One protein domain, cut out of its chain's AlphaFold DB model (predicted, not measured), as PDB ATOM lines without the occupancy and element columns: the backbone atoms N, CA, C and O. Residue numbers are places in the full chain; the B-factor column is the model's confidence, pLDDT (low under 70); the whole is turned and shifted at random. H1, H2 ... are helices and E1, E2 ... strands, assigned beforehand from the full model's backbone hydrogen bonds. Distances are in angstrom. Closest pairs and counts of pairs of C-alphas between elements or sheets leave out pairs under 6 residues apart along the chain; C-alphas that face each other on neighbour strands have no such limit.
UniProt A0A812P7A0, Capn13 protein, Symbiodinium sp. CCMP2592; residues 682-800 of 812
ATOM      1  N   THR A 682     135.032 197.709 121.276       40.47
ATOM      2  CA  THR A 682     136.348 197.602 120.659       40.47
ATOM      3  C   THR A 682     137.420 197.975 121.683       40.47
ATOM      4  O   THR A 682     138.182 198.914 121.486       40.47
ATOM      5  N   TYR A 683     137.474 197.224 122.788       47.44
ATOM      6  CA  TYR A 683     138.735 196.904 123.456       47.44
ATOM      7  C   TYR A 683     139.287 195.712 122.689       47.44
ATOM      8  O   TYR A 683     139.050 194.558 123.046       47.44
ATOM      9  N   LEU A 684     139.903 195.988 121.546       55.84
ATOM     10  CA  LEU A 684     140.474 194.931 120.731       55.84
ATOM     11  C   LEU A 684     141.501 194.172 121.576       55.84
ATOM     12  O   LEU A 684     142.274 194.769 122.329       55.84
ATOM     13  N   ASN A 685     141.481 192.848 121.470       79.19
ATOM     14  CA  ASN A 685     142.557 192.014 121.969       79.19
ATOM     15  C   ASN A 685     143.840 192.501 121.277       79.19
ATOM     16  O   ASN A 685     143.949 192.369 120.060       79.19
ATOM     17  N   GLY A 686     144.752 193.150 122.012       83.69
ATOM     18  CA  GLY A 686     145.951 193.782 121.445       83.69
ATOM     19  C   GLY A 686     146.692 192.876 120.458       83.69
ATOM     20  O   GLY A 686     146.951 193.322 119.343       83.69
ATOM     21  N   PRO A 687     146.925 191.595 120.805       91.81
ATOM     22  CA  PRO A 687     147.425 190.584 119.882       91.81
ATOM     23  C   PRO A 687     146.695 190.493 118.539       91.81
ATOM     24  O   PRO A 687     147.310 190.638 117.488       91.81
ATOM     25  N   GLU A 688     145.373 190.343 118.566       91.25
ATOM     26  CA  GLU A 688     144.552 190.216 117.359       91.25
ATOM     27  C   GLU A 688     144.592 191.489 116.504       91.25
ATOM     28  O   GLU A 688     144.654 191.423 115.279       91.25
ATOM     29  N   LEU A 689     144.596 192.668 117.136       87.00
ATOM     30  CA  LEU A 689     144.742 193.937 116.425       87.00
ATOM     31  C   LEU A 689     146.097 194.023 115.716       87.00
ATOM     32  O   LEU A 689     146.147 194.358 114.533       87.00
ATOM     33  N   VAL A 690     147.182 193.702 116.421       91.25
ATOM     34  CA  VAL A 690     148.539 193.704 115.863       91.25
ATOM     35  C   VAL A 690     148.662 192.703 114.711       91.25
ATOM     36  O   VAL A 690     149.200 193.055 113.662       91.25
ATOM     37  N   ASP A 691     148.110 191.499 114.855       92.75
ATOM     38  CA  ASP A 691     148.109 190.475 113.807       92.75
ATOM     39  C   ASP A 691     147.320 190.921 112.572       92.75
ATOM     40  O   ASP A 691     147.795 190.777 111.443       92.75
ATOM     41  N   ASN A 692     146.153 191.539 112.771       91.62
ATOM     42  CA  ASN A 692     145.342 192.086 111.686       91.62
ATOM     43  C   ASN A 692     146.071 193.219 110.948       91.62
ATOM     44  O   ASN A 692     146.069 193.254 109.716       91.62
ATOM     45  N   ILE A 693     146.735 194.124 111.675       89.38
ATOM     46  CA  ILE A 693     147.556 195.191 111.081       89.38
ATOM     47  C   ILE A 693     148.712 194.588 110.275       89.38
ATOM     48  O   ILE A 693     148.955 195.000 109.139       89.38
ATOM     49  N   ASN A 694     149.403 193.590 110.829       90.75
ATOM     50  CA  ASN A 694     150.487 192.894 110.142       90.75
ATOM     51  C   ASN A 694     150.008 192.224 108.844       90.75
ATOM     52  O   ASN A 694     150.645 192.390 107.802       90.75
ATOM     53  N   ALA A 695     148.862 191.539 108.880       92.25
ATOM     54  CA  ALA A 695     148.276 190.879 107.715       92.25
ATOM     55  C   ALA A 695     147.872 191.872 106.613       92.25
ATOM     56  O   ALA A 695     148.122 191.629 105.433       92.25
ATOM     57  N   VAL A 696     147.278 193.007 106.989       92.81
ATOM     58  CA  VAL A 696     146.806 194.030 106.042       92.81
ATOM     59  C   VAL A 696     147.961 194.791 105.400       92.81
ATOM     60  O   VAL A 696     147.913 195.117 104.213       92.81
ATOM     61  N   LEU A 697     148.997 195.116 106.171       90.50
ATOM     62  CA  LEU A 697     150.098 195.927 105.661       90.50
ATOM     63  C   LEU A 697     151.041 195.146 104.741       90.50
ATOM     64  O   LEU A 697     151.694 195.785 103.916       90.50
ATOM     65  N   ALA A 698     151.068 193.810 104.826       85.50
ATOM     66  CA  ALA A 698     151.731 192.907 103.877       85.50
ATOM     67  C   ALA A 698     153.171 193.327 103.502       85.50
ATOM     68  O   ALA A 698     153.547 193.337 102.332       85.50
ATOM     69  N   GLY A 699     153.977 193.706 104.501       82.81
ATOM     70  CA  GLY A 699     155.362 194.159 104.313       82.81
ATOM     71  C   GLY A 699     155.546 195.680 104.260       82.81
ATOM     72  O   GLY A 699     156.676 196.153 104.164       82.81
ATOM     73  N   ARG A 700     154.467 196.464 104.367       89.69
ATOM     74  CA  ARG A 700     154.541 197.911 104.617       89.69
ATOM     75  C   ARG A 700     154.632 198.208 106.109       89.69
ATOM     76  O   ARG A 700     154.137 197.460 106.946       89.69
ATOM     77  N   LEU A 701     155.246 199.338 106.441       91.25
ATOM     78  CA  LEU A 701     155.415 199.770 107.823       91.25
ATOM     79  C   LEU A 701     154.197 200.564 108.298       91.25
ATOM     80  O   LEU A 701     153.711 201.456 107.606       91.25
ATOM     81  N   PHE A 702     153.737 200.278 109.508       91.50
ATOM     82  CA  PHE A 702     152.593 200.948 110.121       91.50
ATOM     83  C   PHE A 702     152.917 202.417 110.471       91.50
ATOM     84  O   PHE A 702     154.034 202.681 110.918       91.50
ATOM     85  N   VAL A 703     151.978 203.381 110.339       89.50
ATOM     86  CA  VAL A 703     152.123 204.816 110.773       89.50
ATOM     87  C   VAL A 703     150.929 205.287 111.640       89.50
ATOM     88  O   VAL A 703     149.801 205.092 111.208       89.50
ATOM     89  N   ASP A 704     151.179 205.839 112.851       89.00
ATOM     90  CA  ASP A 704     150.162 206.009 113.914       89.00
ATOM     91  C   ASP A 704     149.366 207.264 113.700       89.00
ATOM     92  O   ASP A 704     149.918 208.351 113.881       89.00
ATOM     93  N   PRO A 705     148.081 207.147 113.305       87.50
ATOM     94  CA  PRO A 705     147.275 208.331 113.121       87.50
ATOM     95  C   PRO A 705     146.971 209.017 114.461       87.50
ATOM     96  O   PRO A 705     146.704 210.215 114.466       87.50
ATOM     97  N   GLN A 706     147.004 208.294 115.587       87.19
ATOM     98  CA  GLN A 706     146.708 208.821 116.922       87.19
ATOM     99  C   GLN A 706     147.961 209.271 117.682       87.19
ATOM    100  O   GLN A 706     147.849 210.102 118.584       87.19
ATOM    101  N   PHE A 707     149.137 208.760 117.311       88.12
ATOM    102  CA  PHE A 707     150.423 209.094 117.932       88.12
ATOM    103  C   PHE A 707     151.529 209.327 116.882       88.12
ATOM    104  O   PHE A 707     152.505 208.577 116.789       88.12
ATOM    105  N   PRO A 708     151.378 210.352 116.021       89.25
ATOM    106  CA  PRO A 708     152.241 210.527 114.863       89.25
ATOM    107  C   PRO A 708     153.670 210.884 115.276       89.25
ATOM    108  O   PRO A 708     153.901 211.637 116.216       89.25
ATOM    109  N   ALA A 709     154.661 210.412 114.526       88.62
ATOM    110  CA  ALA A 709     156.072 210.701 114.784       88.62
ATOM    111  C   ALA A 709     156.451 212.127 114.338       88.62
ATOM    112  O   ALA A 709     157.148 212.330 113.345       88.62
ATOM    113  N   ASN A 710     155.930 213.121 115.046       87.50
ATOM    114  CA  ASN A 710     156.199 214.538 114.857       87.50
ATOM    115  C   ASN A 710     156.237 215.251 116.222       87.50
ATOM    116  O   ASN A 710     156.041 214.634 117.270       87.50
ATOM    117  N   SER A 711     156.497 216.557 116.223       84.69
ATOM    118  CA  SER A 711     156.661 217.349 117.449       84.69
ATOM    119  C   SER A 711     155.465 217.294 118.407       84.69
ATOM    120  O   SER A 711     155.666 217.403 119.614       84.69
ATOM    121  N   SER A 712     154.240 217.061 117.916       85.69
ATOM    122  CA  SER A 712     153.048 216.988 118.775       85.69
ATOM    123  C   SER A 712     153.094 215.836 119.782       85.69
ATOM    124  O   SER A 712     152.513 215.941 120.858       85.69
ATOM    125  N   THR A 713     153.843 214.780 119.472       86.88
ATOM    126  CA  THR A 713     153.965 213.578 120.303       86.88
ATOM    127  C   THR A 713     154.965 213.731 121.455       86.88
ATOM    128  O   THR A 713     154.855 213.039 122.462       86.88
ATOM    129  N   ILE A 714     155.936 214.642 121.340       81.38
ATOM    130  CA  ILE A 714     156.990 214.845 122.357       81.38
ATOM    131  C   ILE A 714     156.558 215.852 123.436       81.38
ATOM    132  O   ILE A 714     157.075 215.833 124.552       81.38
ATOM    133  N   GLY A 715     155.577 216.703 123.132       80.62
ATOM    134  CA  GLY A 715     155.101 217.755 124.030       80.62
ATOM    135  C   GLY A 715     155.841 219.086 123.852       80.62
ATOM    136  O   GLY A 715     156.770 219.216 123.061       80.62
ATOM    137  N   THR A 716     155.389 220.117 124.568       64.75
ATOM    138  CA  THR A 716     155.722 221.527 124.284       64.75
ATOM    139  C   THR A 716     156.949 222.075 125.019       64.75
ATOM    140  O   THR A 716     157.431 223.146 124.662       64.75
ATOM    141  N   ARG A 717     157.460 221.388 126.052       56.62
ATOM    142  CA  ARG A 717     158.341 222.011 127.066       56.62
ATOM    143  C   ARG A 717     159.811 221.566 127.044       56.62
ATOM    144  O   ARG A 717     160.604 222.128 127.789       56.62
ATOM    145  N   ALA A 718     160.182 220.585 126.217       53.47
ATOM    146  CA  ALA A 718     161.502 219.938 126.276       53.47
ATOM    147  C   ALA A 718     162.137 219.668 124.897       53.47
ATOM    148  O   ALA A 718     162.896 218.716 124.735       53.47
ATOM    149  N   VAL A 719     161.841 220.492 123.889       53.41
ATOM    150  CA  VAL A 719     162.421 220.328 122.548       53.41
ATOM    151  C   VAL A 719     163.826 220.939 122.509       53.41
ATOM    152  O   VAL A 719     164.049 221.988 121.917       53.41
ATOM    153  N   ARG A 720     164.791 220.283 123.161       55.28
ATOM    154  CA  ARG A 720     166.162 220.298 122.635       55.28
ATOM    155  C   ARG A 720     166.182 219.396 121.394       55.28
ATOM    156  O   ARG A 720     165.418 218.438 121.312       55.28
ATOM    157  N   GLU A 721     166.984 219.787 120.414       63.44
ATOM    158  CA  GLU A 721     167.037 219.312 119.023       63.44
ATOM    159  C   GLU A 721     166.703 217.821 118.825       63.44
ATOM    160  O   GLU A 721     167.533 216.930 119.002       63.44
ATOM    161  N   ILE A 722     165.466 217.528 118.409       69.94
ATOM    162  CA  ILE A 722     165.097 216.186 117.950       69.94
ATOM    163  C   ILE A 722     165.783 215.969 116.602       69.94
ATOM    164  O   ILE A 722     165.359 216.520 115.590       69.94
ATOM    165  N   THR A 723     166.818 215.136 116.576       74.44
ATOM    166  CA  THR A 723     167.608 214.868 115.362       74.44
ATOM    167  C   THR A 723     166.875 214.007 114.328       74.44
ATOM    168  O   THR A 723     167.288 213.937 113.173       74.44
ATOM    169  N   GLY A 724     165.763 213.364 114.704       84.94
ATOM    170  CA  GLY A 724     164.888 212.654 113.770       84.94
ATOM    171  C   GLY A 724     164.075 211.526 114.399       84.94
ATOM    172  O   GLY A 724     164.181 211.239 115.594       84.94
ATOM    173  N   TRP A 725     163.255 210.863 113.570       86.69
ATOM    174  CA  TRP A 725     162.471 209.688 113.954       86.69
ATOM    175  C   TRP A 725     163.013 208.396 113.323       86.69
ATOM    176  O   TRP A 725     162.869 208.189 112.125       86.69
ATOM    177  N   GLY A 726     163.640 207.525 114.126       85.88
ATOM    178  CA  GLY A 726     164.211 206.244 113.687       85.88
ATOM    179  C   GLY A 726     163.451 205.017 114.200       85.88
ATOM    180  O   GLY A 726     162.996 204.997 115.348       85.88
ATOM    181  N   ARG A 727     163.353 203.979 113.363       85.19
ATOM    182  CA  ARG A 727     162.868 202.642 113.742       85.19
ATOM    183  C   ARG A 727     164.040 201.740 114.140       85.19
ATOM    184  O   ARG A 727     165.151 201.965 113.653       85.19
ATOM    185  N   PRO A 728     163.808 200.708 114.964       85.94
ATOM    186  CA  PRO A 728     164.777 199.632 115.111       85.94
ATOM    187  C   PRO A 728     165.126 199.016 113.740       85.94
ATOM    188  O   PRO A 728     164.249 198.933 112.874       85.94
ATOM    189  N   PRO A 729     166.385 198.603 113.516       83.12
ATOM    190  CA  PRO A 729     166.801 197.995 112.256       83.12
ATOM    191  C   PRO A 729     166.081 196.661 112.004       83.12
ATOM    192  O   PRO A 729     165.530 196.036 112.917       83.12
ATOM    193  N   ALA A 730     166.088 196.201 110.751       79.69
ATOM    194  CA  ALA A 730     165.587 194.870 110.417       79.69
ATOM    195  C   ALA A 730     166.339 193.797 111.229       79.69
ATOM    196  O   ALA A 730     167.555 193.878 111.387       79.69
ATOM    197  N   GLY A 731     165.611 192.811 111.758       79.56
ATOM    198  CA  GLY A 731     166.185 191.754 112.599       79.56
ATOM    199  C   GLY A 731     166.440 192.137 114.064       79.56
ATOM    200  O   GLY A 731     167.045 191.345 114.778       79.56
ATOM    201  N   HIS A 732     165.994 193.310 114.531       84.88
ATOM    202  CA  HIS A 732     165.972 193.622 115.968       84.88
ATOM    203  C   HIS A 732     165.048 192.664 116.722       84.88
ATOM    204  O   HIS A 732     163.982 192.346 116.213       84.88
ATOM    205  N   SER A 733     165.396 192.289 117.950       85.56
ATOM    206  CA  SER A 733     164.479 191.597 118.865       85.56
ATOM    207  C   SER A 733     163.838 192.606 119.819       85.56
ATOM    208  O   SER A 733     164.504 193.555 120.228       85.56
ATOM    209  N   LEU A 734     162.563 192.410 120.176       86.50
ATOM    210  CA  LEU A 734     161.917 193.218 121.221       86.50
ATOM    211  C   LEU A 734     162.512 192.907 122.601       86.50
ATOM    212  O   LEU A 734     162.670 193.801 123.423       86.50
ATOM    213  N   VAL A 735     162.848 191.636 122.816       89.81
ATOM    214  CA  VAL A 735     163.445 191.099 124.037       89.81
ATOM    215  C   VAL A 735     164.645 190.260 123.614       89.81
ATOM    216  O   VAL A 735     164.514 189.404 122.733       89.81
ATOM    217  N   LYS A 736     165.821 190.527 124.183       88.06
ATOM    218  CA  LYS A 736     167.052 189.792 123.889       88.06
ATOM    219  C   LYS A 736     167.573 189.215 125.199       88.06
ATOM    220  O   LYS A 736     167.749 189.956 126.145       88.06
ATOM    221  N   ASP A 737     167.771 187.902 125.243       89.38
ATOM    222  CA  ASP A 737     168.284 187.167 126.411       89.38
ATOM    223  C   ASP A 737     167.402 187.203 127.681       89.38
ATOM    224  O   ASP A 737     167.658 186.469 128.628       89.38
ATOM    225  N   GLY A 738     166.276 187.917 127.664       90.44
ATOM    226  CA  GLY A 738     165.321 187.967 128.767       90.44
ATOM    227  C   GLY A 738     164.842 189.391 128.995       90.44
ATOM    228  O   GLY A 738     165.093 190.263 128.172       90.44
ATOM    229  N   PHE A 739     164.111 189.599 130.087       92.75
ATOM    230  CA  PHE A 739     163.899 190.939 130.621       92.75
ATOM    231  C   PHE A 739     164.851 191.096 131.798       92.75
ATOM    232  O   PHE A 739     164.740 190.332 132.757       92.75
ATOM    233  N   GLU A 740     165.766 192.053 131.714       93.25
ATOM    234  CA  GLU A 740     166.704 192.374 132.784       93.25
ATOM    235  C   GLU A 740     166.581 193.852 133.163       93.25
ATOM    236  O   GLU A 740     166.213 194.700 132.349       93.25
ATOM    237  N   MET A 741     166.900 194.187 134.415       92.31
ATOM    238  CA  MET A 741     166.910 195.585 134.865       92.31
ATOM    239  C   MET A 741     167.877 196.439 134.030       92.31
ATOM    240  O   MET A 741     167.590 197.598 133.733       92.31
ATOM    241  N   ASP A 742     168.975 195.832 133.578       91.94
ATOM    242  CA  ASP A 742     170.016 196.471 132.770       91.94
ATOM    243  C   ASP A 742     169.566 196.822 131.339       91.94
ATOM    244  O   ASP A 742     170.236 197.614 130.661       91.94
ATOM    245  N   ASP A 743     168.423 196.297 130.877       89.50
ATOM    246  CA  ASP A 743     167.808 196.690 129.602       89.50
ATOM    247  C   ASP A 743     167.220 198.110 129.660       89.50
ATOM    248  O   ASP A 743     166.958 198.738 128.627       89.50
ATOM    249  N   ILE A 744     167.007 198.636 130.867       93.06
ATOM    250  CA  ILE A 744     166.237 199.847 131.117       93.06
ATOM    251  C   ILE A 744     167.192 200.997 131.427       93.06
ATOM    252  O   ILE A 744     167.740 201.128 132.518       93.06
ATOM    253  N   LYS A 745     167.395 201.856 130.425       91.94
ATOM    254  CA  LYS A 745     168.311 203.001 130.491       91.94
ATOM    255  C   LYS A 745     167.581 204.288 130.150       91.94
ATOM    256  O   LYS A 745     166.904 204.370 129.124       91.94
ATOM    257  N   GLN A 746     167.739 205.298 131.000       90.88
ATOM    258  CA  GLN A 746     167.114 206.600 130.806       90.88
ATOM    259  C   GLN A 746     167.745 207.368 129.640       90.88
ATOM    260  O   GLN A 746     168.963 207.427 129.489       90.88
ATOM    261  N   GLY A 747     166.888 207.950 128.797       87.94
ATOM    262  CA  GLY A 747     167.292 208.883 127.746       87.94
ATOM    263  C   GLY A 747     167.348 210.334 128.241       87.94
ATOM    264  O   GLY A 747     167.309 210.609 129.432       87.94
ATOM    265  N   GLY A 748     167.366 211.306 127.326       84.12
ATOM    266  CA  GLY A 748     167.354 212.741 127.667       84.12
ATOM    267  C   GLY A 748     166.010 213.295 128.175       84.12
ATOM    268  O   GLY A 748     165.775 214.496 128.054       84.12
ATOM    269  N   LEU A 749     165.106 212.443 128.672       84.31
ATOM    270  CA  LEU A 749     163.770 212.811 129.147       84.31
ATOM    271  C   LEU A 749     163.713 212.738 130.680       84.31
ATOM    272  O   LEU A 749     164.366 211.906 131.295       84.31
ATOM    273  N   GLY A 750     162.951 213.634 131.315       85.69
ATOM    274  CA  GLY A 750     162.790 213.700 132.776       85.69
ATOM    275  C   GLY A 750     161.797 212.678 133.342       85.69
ATOM    276  O   GLY A 750     160.928 213.047 134.126       85.69
ATOM    277  N   ASP A 751     161.883 211.420 132.919       90.62
ATOM    278  CA  ASP A 751     160.959 210.326 133.241       90.62
ATOM    279  C   ASP A 751     161.584 209.251 134.148       90.62
ATOM    280  O   ASP A 751     161.125 208.110 134.172       90.62
ATOM    281  N   CYS A 752     162.591 209.623 134.948       93.25
ATOM    282  CA  CYS A 752     163.282 208.717 135.875       93.25
ATOM    283  C   CYS A 752     162.314 207.910 136.754       93.25
ATOM    284  O   CYS A 752     162.486 206.708 136.905       93.25
ATOM    285  N   TRP A 753     161.247 208.537 137.258       94.12
ATOM    286  CA  TRP A 753     160.216 207.874 138.065       94.12
ATOM    287  C   TRP A 753     159.536 206.705 137.334       94.12
ATOM    288  O   TRP A 753     159.230 205.690 137.952       94.12
ATOM    289  N   PHE A 754     159.302 206.825 136.024       91.62
ATOM    290  CA  PHE A 754     158.681 205.778 135.214       91.62
ATOM    291  C   PHE A 754     159.682 204.662 134.918       91.62
ATOM    292  O   PHE A 754     159.369 203.483 135.069       91.62
ATOM    293  N   ILE A 755     160.908 205.039 134.560       93.56
ATOM    294  CA  ILE A 755     161.986 204.109 134.221       93.56
ATOM    295  C   ILE A 755     162.392 203.264 135.433       93.56
ATOM    296  O   ILE A 755     162.544 202.053 135.291       93.56
ATOM    297  N   SER A 756     162.461 203.849 136.633       93.00
ATOM    298  CA  SER A 756     162.684 203.104 137.879       93.00
ATOM    299  C   SER A 756     161.602 202.050 138.125       93.00
ATOM    300  O   SER A 756     161.916 200.927 138.507       93.00
ATOM    301  N   ILE A 757     160.331 202.368 137.850       93.75
ATOM    302  CA  ILE A 757     159.238 201.392 137.961       93.75
ATOM    303  C   ILE A 757     159.414 200.279 136.927       93.75
ATOM    304  O   ILE A 757     159.245 199.111 137.263       93.75
ATOM    305  N   CYS A 758     159.768 200.606 135.684       91.12
ATOM    306  CA  CYS A 758     160.033 199.588 134.671       91.12
ATOM    307  C   CYS A 758     161.172 198.651 135.094       91.12
ATOM    308  O   CYS A 758     161.033 197.445 134.902       91.12
ATOM    309  N   ALA A 759     162.255 199.186 135.674       94.12
ATOM    310  CA  ALA A 759     163.385 198.398 136.170       94.12
ATOM    311  C   ALA A 759     162.927 197.401 137.234       94.12
ATOM    312  O   ALA A 759     163.150 196.207 137.085       94.12
ATOM    313  N   VAL A 760     162.157 197.860 138.221       94.62
ATOM    314  CA  VAL A 760     161.554 196.981 139.230       94.62
ATOM    315  C   VAL A 760     160.688 195.904 138.565       94.62
ATOM    316  O   VAL A 760     160.868 194.721 138.817       94.62
ATOM    317  N   VAL A 761     159.797 196.268 137.636       93.06
ATOM    318  CA  VAL A 761     158.922 195.289 136.960       93.06
ATOM    319  C   VAL A 761     159.715 194.255 136.133       93.06
ATOM    320  O   VAL A 761     159.219 193.146 135.925       93.06
ATOM    321  N   ALA A 762     160.944 194.562 135.704       94.00
ATOM    322  CA  ALA A 762     161.816 193.616 135.005       94.00
ATOM    323  C   ALA A 762     162.229 192.406 135.853       94.00
ATOM    324  O   ALA A 762     162.500 191.351 135.283       94.00
ATOM    325  N   GLU A 763     162.154 192.493 137.185       95.06
ATOM    326  CA  GLU A 763     162.343 191.345 138.084       95.06
ATOM    327  C   GLU A 763     161.236 190.281 137.959       95.06
ATOM    328  O   GLU A 763     161.411 189.145 138.406       95.06
ATOM    329  N   TRP A 764     160.124 190.603 137.281       96.06
ATOM    330  CA  TRP A 764     159.024 189.679 136.980       96.06
ATOM    331  C   TRP A 764     158.823 189.489 135.463       96.06
ATOM    332  O   TRP A 764     157.812 189.935 134.896       96.06
ATOM    333  N   PRO A 765     159.745 188.797 134.758       92.19
ATOM    334  CA  PRO A 765     159.690 188.606 133.306       92.19
ATOM    335  C   PRO A 765     158.367 188.019 132.795       92.19
ATOM    336  O   PRO A 765     157.937 188.293 131.677       92.19
ATOM    337  N   GLU A 766     157.688 187.187 133.582       93.06
ATOM    338  CA  GLU A 766     156.379 186.617 133.257       93.06
ATOM    339  C   GLU A 766     155.245 187.645 133.216       93.06
ATOM    340  O   GLU A 766     154.259 187.431 132.502       93.06
ATOM    341  N   ILE A 767     155.366 188.751 133.955       91.06
ATOM    342  CA  ILE A 767     154.441 189.884 133.877       91.06
ATOM    343  C   ILE A 767     154.724 190.657 132.590       91.06
ATOM    344  O   ILE A 767     153.802 190.875 131.801       91.06
ATOM    345  N   LEU A 768     155.991 190.971 132.309       91.50
ATOM    346  CA  LEU A 768     156.379 191.699 131.099       91.50
ATOM    347  C   LEU A 768     156.032 190.941 129.809       91.50
ATOM    348  O   LEU A 768     155.491 191.538 128.876       91.50
ATOM    349  N   ARG A 769     156.193 189.610 129.777       91.50
ATOM    350  CA  ARG A 769     155.741 188.770 128.647       91.50
ATOM    351  C   ARG A 769     154.238 188.879 128.369       91.50
ATOM    352  O   ARG A 769     153.814 188.663 127.240       91.50
ATOM    353  N   LYS A 770     153.421 189.191 129.379       90.94
ATOM    354  CA  LYS A 770     151.969 189.407 129.222       90.94
ATOM    355  C   LYS A 770     151.627 190.850 128.861       90.94
ATOM    356  O   LYS A 770     150.500 191.108 128.437       90.94
ATOM    357  N   MET A 771     152.556 191.777 129.087       92.75
ATOM    358  CA  MET A 771     152.378 193.186 128.770       92.75
ATOM    359  C   MET A 771     152.719 193.482 127.315       92.75
ATOM    360  O   MET A 771     152.010 194.266 126.709       92.75
ATOM    361  N   PHE A 772     153.734 192.859 126.725       93.44
ATOM    362  CA  PHE A 772     154.146 193.163 125.352       93.44
ATOM    363  C   PHE A 772     153.612 192.160 124.322       93.44
ATOM    364  O   PHE A 772     153.394 190.991 124.628       93.44
ATOM    365  N   TYR A 773     153.410 192.611 123.081       92.88
ATOM    366  CA  TYR A 773     153.091 191.751 121.942       92.88
ATOM    367  C   TYR A 773     153.522 192.376 120.598       92.88
ATOM    368  O   TYR A 773     153.266 193.564 120.384       92.88
ATOM    369  N   PRO A 774     154.080 191.602 119.649       92.12
ATOM    370  CA  PRO A 774     154.623 190.253 119.821       92.12
ATOM    371  C   PRO A 774     155.947 190.290 120.598       92.12
ATOM    372  O   PRO A 774     156.760 191.186 120.393       92.12
ATOM    373  N   VAL A 775     156.166 189.317 121.485       90.25
ATOM    374  CA  VAL A 775     157.401 189.226 122.294       90.25
ATOM    375  C   VAL A 775     158.484 188.426 121.573       90.25
ATOM    376  O   VAL A 775     159.625 188.865 121.479       90.25
ATOM    377  N   GLU A 776     158.108 187.265 121.040       86.56
ATOM    378  CA  GLU A 776     159.047 186.246 120.543       86.56
ATOM    379  C   GLU A 776     159.610 186.549 119.150       86.56
ATOM    380  O   GLU A 776     160.617 185.978 118.737       86.56
ATOM    381  N   SER A 777     158.946 187.422 118.392       87.88
ATOM    382  CA  SER A 777     159.335 187.725 117.018       87.88
ATOM    383  C   SER A 777     159.172 189.206 116.707       87.88
ATOM    384  O   SER A 777     158.178 189.802 117.133       87.88
ATOM    385  N   PRO A 778     160.071 189.792 115.903       88.50
ATOM    386  CA  PRO A 778     159.940 191.178 115.478       88.50
ATOM    387  C   PRO A 778     158.675 191.338 114.638       88.50
ATOM    388  O   PRO A 778     158.374 190.506 113.779       88.50
ATOM    389  N   SER A 779     157.936 192.417 114.867       89.19
ATOM    390  CA  SER A 779     156.722 192.693 114.105       89.19
ATOM    391  C   SER A 779     157.073 193.049 112.652       89.19
ATOM    392  O   SER A 779     157.818 194.012 112.441       89.19
ATOM    393  N   PRO A 780     156.549 192.332 111.636       89.19
ATOM    394  CA  PRO A 780     156.927 192.549 110.237       89.19
ATOM    395  C   PRO A 780     156.529 193.938 109.723       89.19
ATOM    396  O   PRO A 780     157.221 194.497 108.876       89.19
ATOM    397  N   SER A 781     155.464 194.528 110.272       91.44
ATOM    398  CA  SER A 781     155.031 195.888 109.933       91.44
ATOM    399  C   SER A 781     155.521 196.939 110.939       91.44
ATOM    400  O   SER A 781     155.145 198.112 110.858       91.44
ATOM    401  N   GLY A 782     156.367 196.539 111.897       90.50
ATOM    402  CA  GLY A 782     156.921 197.410 112.933       90.50
ATOM    403  C   GLY A 782     155.882 197.937 113.926       90.50
ATOM    404  O   GLY A 782     156.072 199.029 114.463       90.50
ATOM    405  N   VAL A 783     154.785 197.199 114.124       92.25
ATOM    406  CA  VAL A 783     153.716 197.504 115.084       92.25
ATOM    407  C   VAL A 783     153.839 196.636 116.331       92.25
ATOM    408  O   VAL A 783     153.927 195.416 116.224       92.25
ATOM    409  N   TYR A 784     153.784 197.248 117.507       93.50
ATOM    410  CA  TYR A 784     153.770 196.535 118.780       93.50
ATOM    411  C   TYR A 784     152.558 196.959 119.599       93.50
ATOM    412  O   TYR A 784     151.994 198.031 119.383       93.50
ATOM    413  N   ALA A 785     152.150 196.126 120.546       93.31
ATOM    414  CA  ALA A 785     151.170 196.479 121.555       93.31
ATOM    415  C   ALA A 785     151.758 196.281 122.950       93.31
ATOM    416  O   ALA A 785     152.468 195.310 123.210       93.31
ATOM    417  N   VAL A 786     151.430 197.210 123.843       93.62
ATOM    418  CA  VAL A 786     151.720 197.122 125.269       93.62
ATOM    419  C   VAL A 786     150.416 197.165 126.051       93.62
ATOM    420  O   VAL A 786     149.509 197.941 125.750       93.62
ATOM    421  N   ARG A 787     150.301 196.315 127.061       93.44
ATOM    422  CA  ARG A 787     149.178 196.269 127.979       93.44
ATOM    423  C   ARG A 787     149.525 197.096 129.202       93.44
ATOM    424  O   ARG A 787     150.430 196.739 129.947       93.44
ATOM    425  N   VAL A 788     148.796 198.179 129.419       90.75
ATOM    426  CA  VAL A 788     149.001 199.096 130.546       90.75
ATOM    427  C   VAL A 788     147.762 199.132 131.426       90.75
ATOM    428  O   VAL A 788     146.642 198.953 130.946       90.75
ATOM    429  N   TYR A 789     147.957 199.341 132.724       88.56
ATOM    430  CA  TYR A 789     146.859 199.589 133.648       88.56
ATOM    431  C   TYR A 789     146.630 201.097 133.755       88.56
ATOM    432  O   TYR A 789     147.518 201.830 134.177       88.56
ATOM    433  N   ASP A 790     145.450 201.573 133.365       82.94
ATOM    434  CA  ASP A 790     145.153 203.012 133.277       82.94
ATOM    435  C   ASP A 790     144.535 203.609 134.555       82.94
ATOM    436  O   ASP A 790     143.928 204.679 134.521       82.94
ATOM    437  N   GLY A 791     144.639 202.886 135.672       84.81
ATOM    438  CA  GLY A 791     143.986 203.216 136.940       84.81
ATOM    439  C   GLY A 791     142.624 202.542 137.127       84.81
ATOM    440  O   GLY A 791     142.196 202.359 138.266       84.81
ATOM    441  N   SER A 792     141.970 202.105 136.043       88.31
ATOM    442  CA  SER A 792     140.647 201.460 136.088       88.31
ATOM    443  C   SER A 792     140.640 200.035 135.541       88.31
ATOM    444  O   SER A 792     139.914 199.175 136.036       88.31
ATOM    445  N   GLN A 793     141.427 199.780 134.497       88.25
ATOM    446  CA  GLN A 793     141.458 198.494 133.819       88.25
ATOM    447  C   GLN A 793     142.763 198.315 133.047       88.25
ATOM    448  O   GLN A 793     143.496 199.263 132.764       88.25
ATOM    449  N   TRP A 794     143.016 197.074 132.649       87.94
ATOM    450  CA  TRP A 794     144.084 196.760 131.715       87.94
ATOM    451  C   TRP A 794     143.641 197.050 130.284       87.94
ATOM    452  O   TRP A 794     142.712 196.410 129.787       87.94
ATOM    453  N   VAL A 795     144.340 197.955 129.610       89.44
ATOM    454  CA  VAL A 795     144.098 198.323 128.212       89.44
ATOM    455  C   VAL A 795     145.305 197.974 127.353       89.44
ATOM    456  O   VAL A 795     146.444 198.092 127.796       89.44
ATOM    457  N   TRP A 796     145.059 197.545 126.117       89.44
ATOM    458  CA  TRP A 796     146.104 197.423 125.106       89.44
ATOM    459  C   TRP A 796     146.268 198.759 124.386       89.44
ATOM    460  O   TRP A 796     145.298 199.309 123.867       89.44
ATOM    461  N   ALA A 797     147.494 199.266 124.348       86.69
ATOM    462  CA  ALA A 797     147.901 200.415 123.559       86.69
ATOM    463  C   ALA A 797     148.830 199.932 122.440       86.69
ATOM    464  O   ALA A 797     149.814 199.246 122.706       86.69
ATOM    465  N   THR A 798     148.530 200.280 121.191       80.94
ATOM    466  CA  THR A 798     149.431 200.046 120.054       80.94
ATOM    467  C   THR A 798     150.465 201.155 119.982       80.94
ATOM    468  O   THR A 798     150.122 202.320 120.144       80.94
ATOM    469  N   TRP A 799     151.725 200.793 119.780       65.06
ATOM    470  CA  TRP A 799     152.855 201.714 119.748       65.06
ATOM    471  C   TRP A 799     153.648 201.482 118.478       65.06
ATOM    472  O   TRP A 799     153.966 200.336 118.146       65.06
ATOM    473  N   TRP A 800     154.005 202.571 117.797       59.88
ATOM    474  CA  TRP A 800     155.002 202.549 116.736       59.88
ATOM    475  C   TRP A 800     155.444 203.965 116.315       59.88
ATOM    476  O   TRP A 800     154.884 204.972 116.737       59.88
TER     477      TRP A 800
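This is residues 682 to 800 of the 812 residues of the protein "Capn13 protein" of Symbiodinium sp. CCMP2592 (UniProt A0A812P7A0). Little regular structure is present: a two-stranded antiparallel hairpin, E1 and E2, has H1 and H4 packed on it, while long loops lead to H2 and H3 farther out. The printed part has 119 residues, with four named helices, then two strands; the class is mixed, with 46 residues in named elements. It is compact, radius of gyration of the C-alphas 15.2 A, spanning 37 by 34 by 34 A.

H1, residues 686 to 697, 16.5 A long, begins at C-alpha (145.951, 193.782, 121.445). H2 is residues 711 to 714, H3 752 to 762, H4 765 to 771. E1 is 784 to 789; E2, 794 to 799, ends at C-alpha (152.855, 201.714, 119.748).

In the hairpin, N 786 and O 797 are 2.8 A apart. Closest C-alphas are Gly 686 and Trp 796 for H1 and E2, 5.2 A, and Met 771 and Arg 787 for H4 and E1, 4.5 A. H3 and H4 only just touch, only at the corner, with 3 pairs of C-alphas within 8 A, the closest Ala 762 and Leu 768, 7.0 A. H2 is apart from H1, H3, H4, E1 and E2. Every O i to N i+4 pair is within hydrogen-bond range in H1, 6 of 7 in H3, 2 of 3 in H4; H2 is too short for one.

The C-alphas farthest apart, Ala 698 and Trp 753, are 38.3 A apart. The printed part has no cut; links H1 to H2, H2 to H3 and H4 to E1 are long. Residues 682 to 684, 716 to 722 and 799 to 800 have pLDDT under 70.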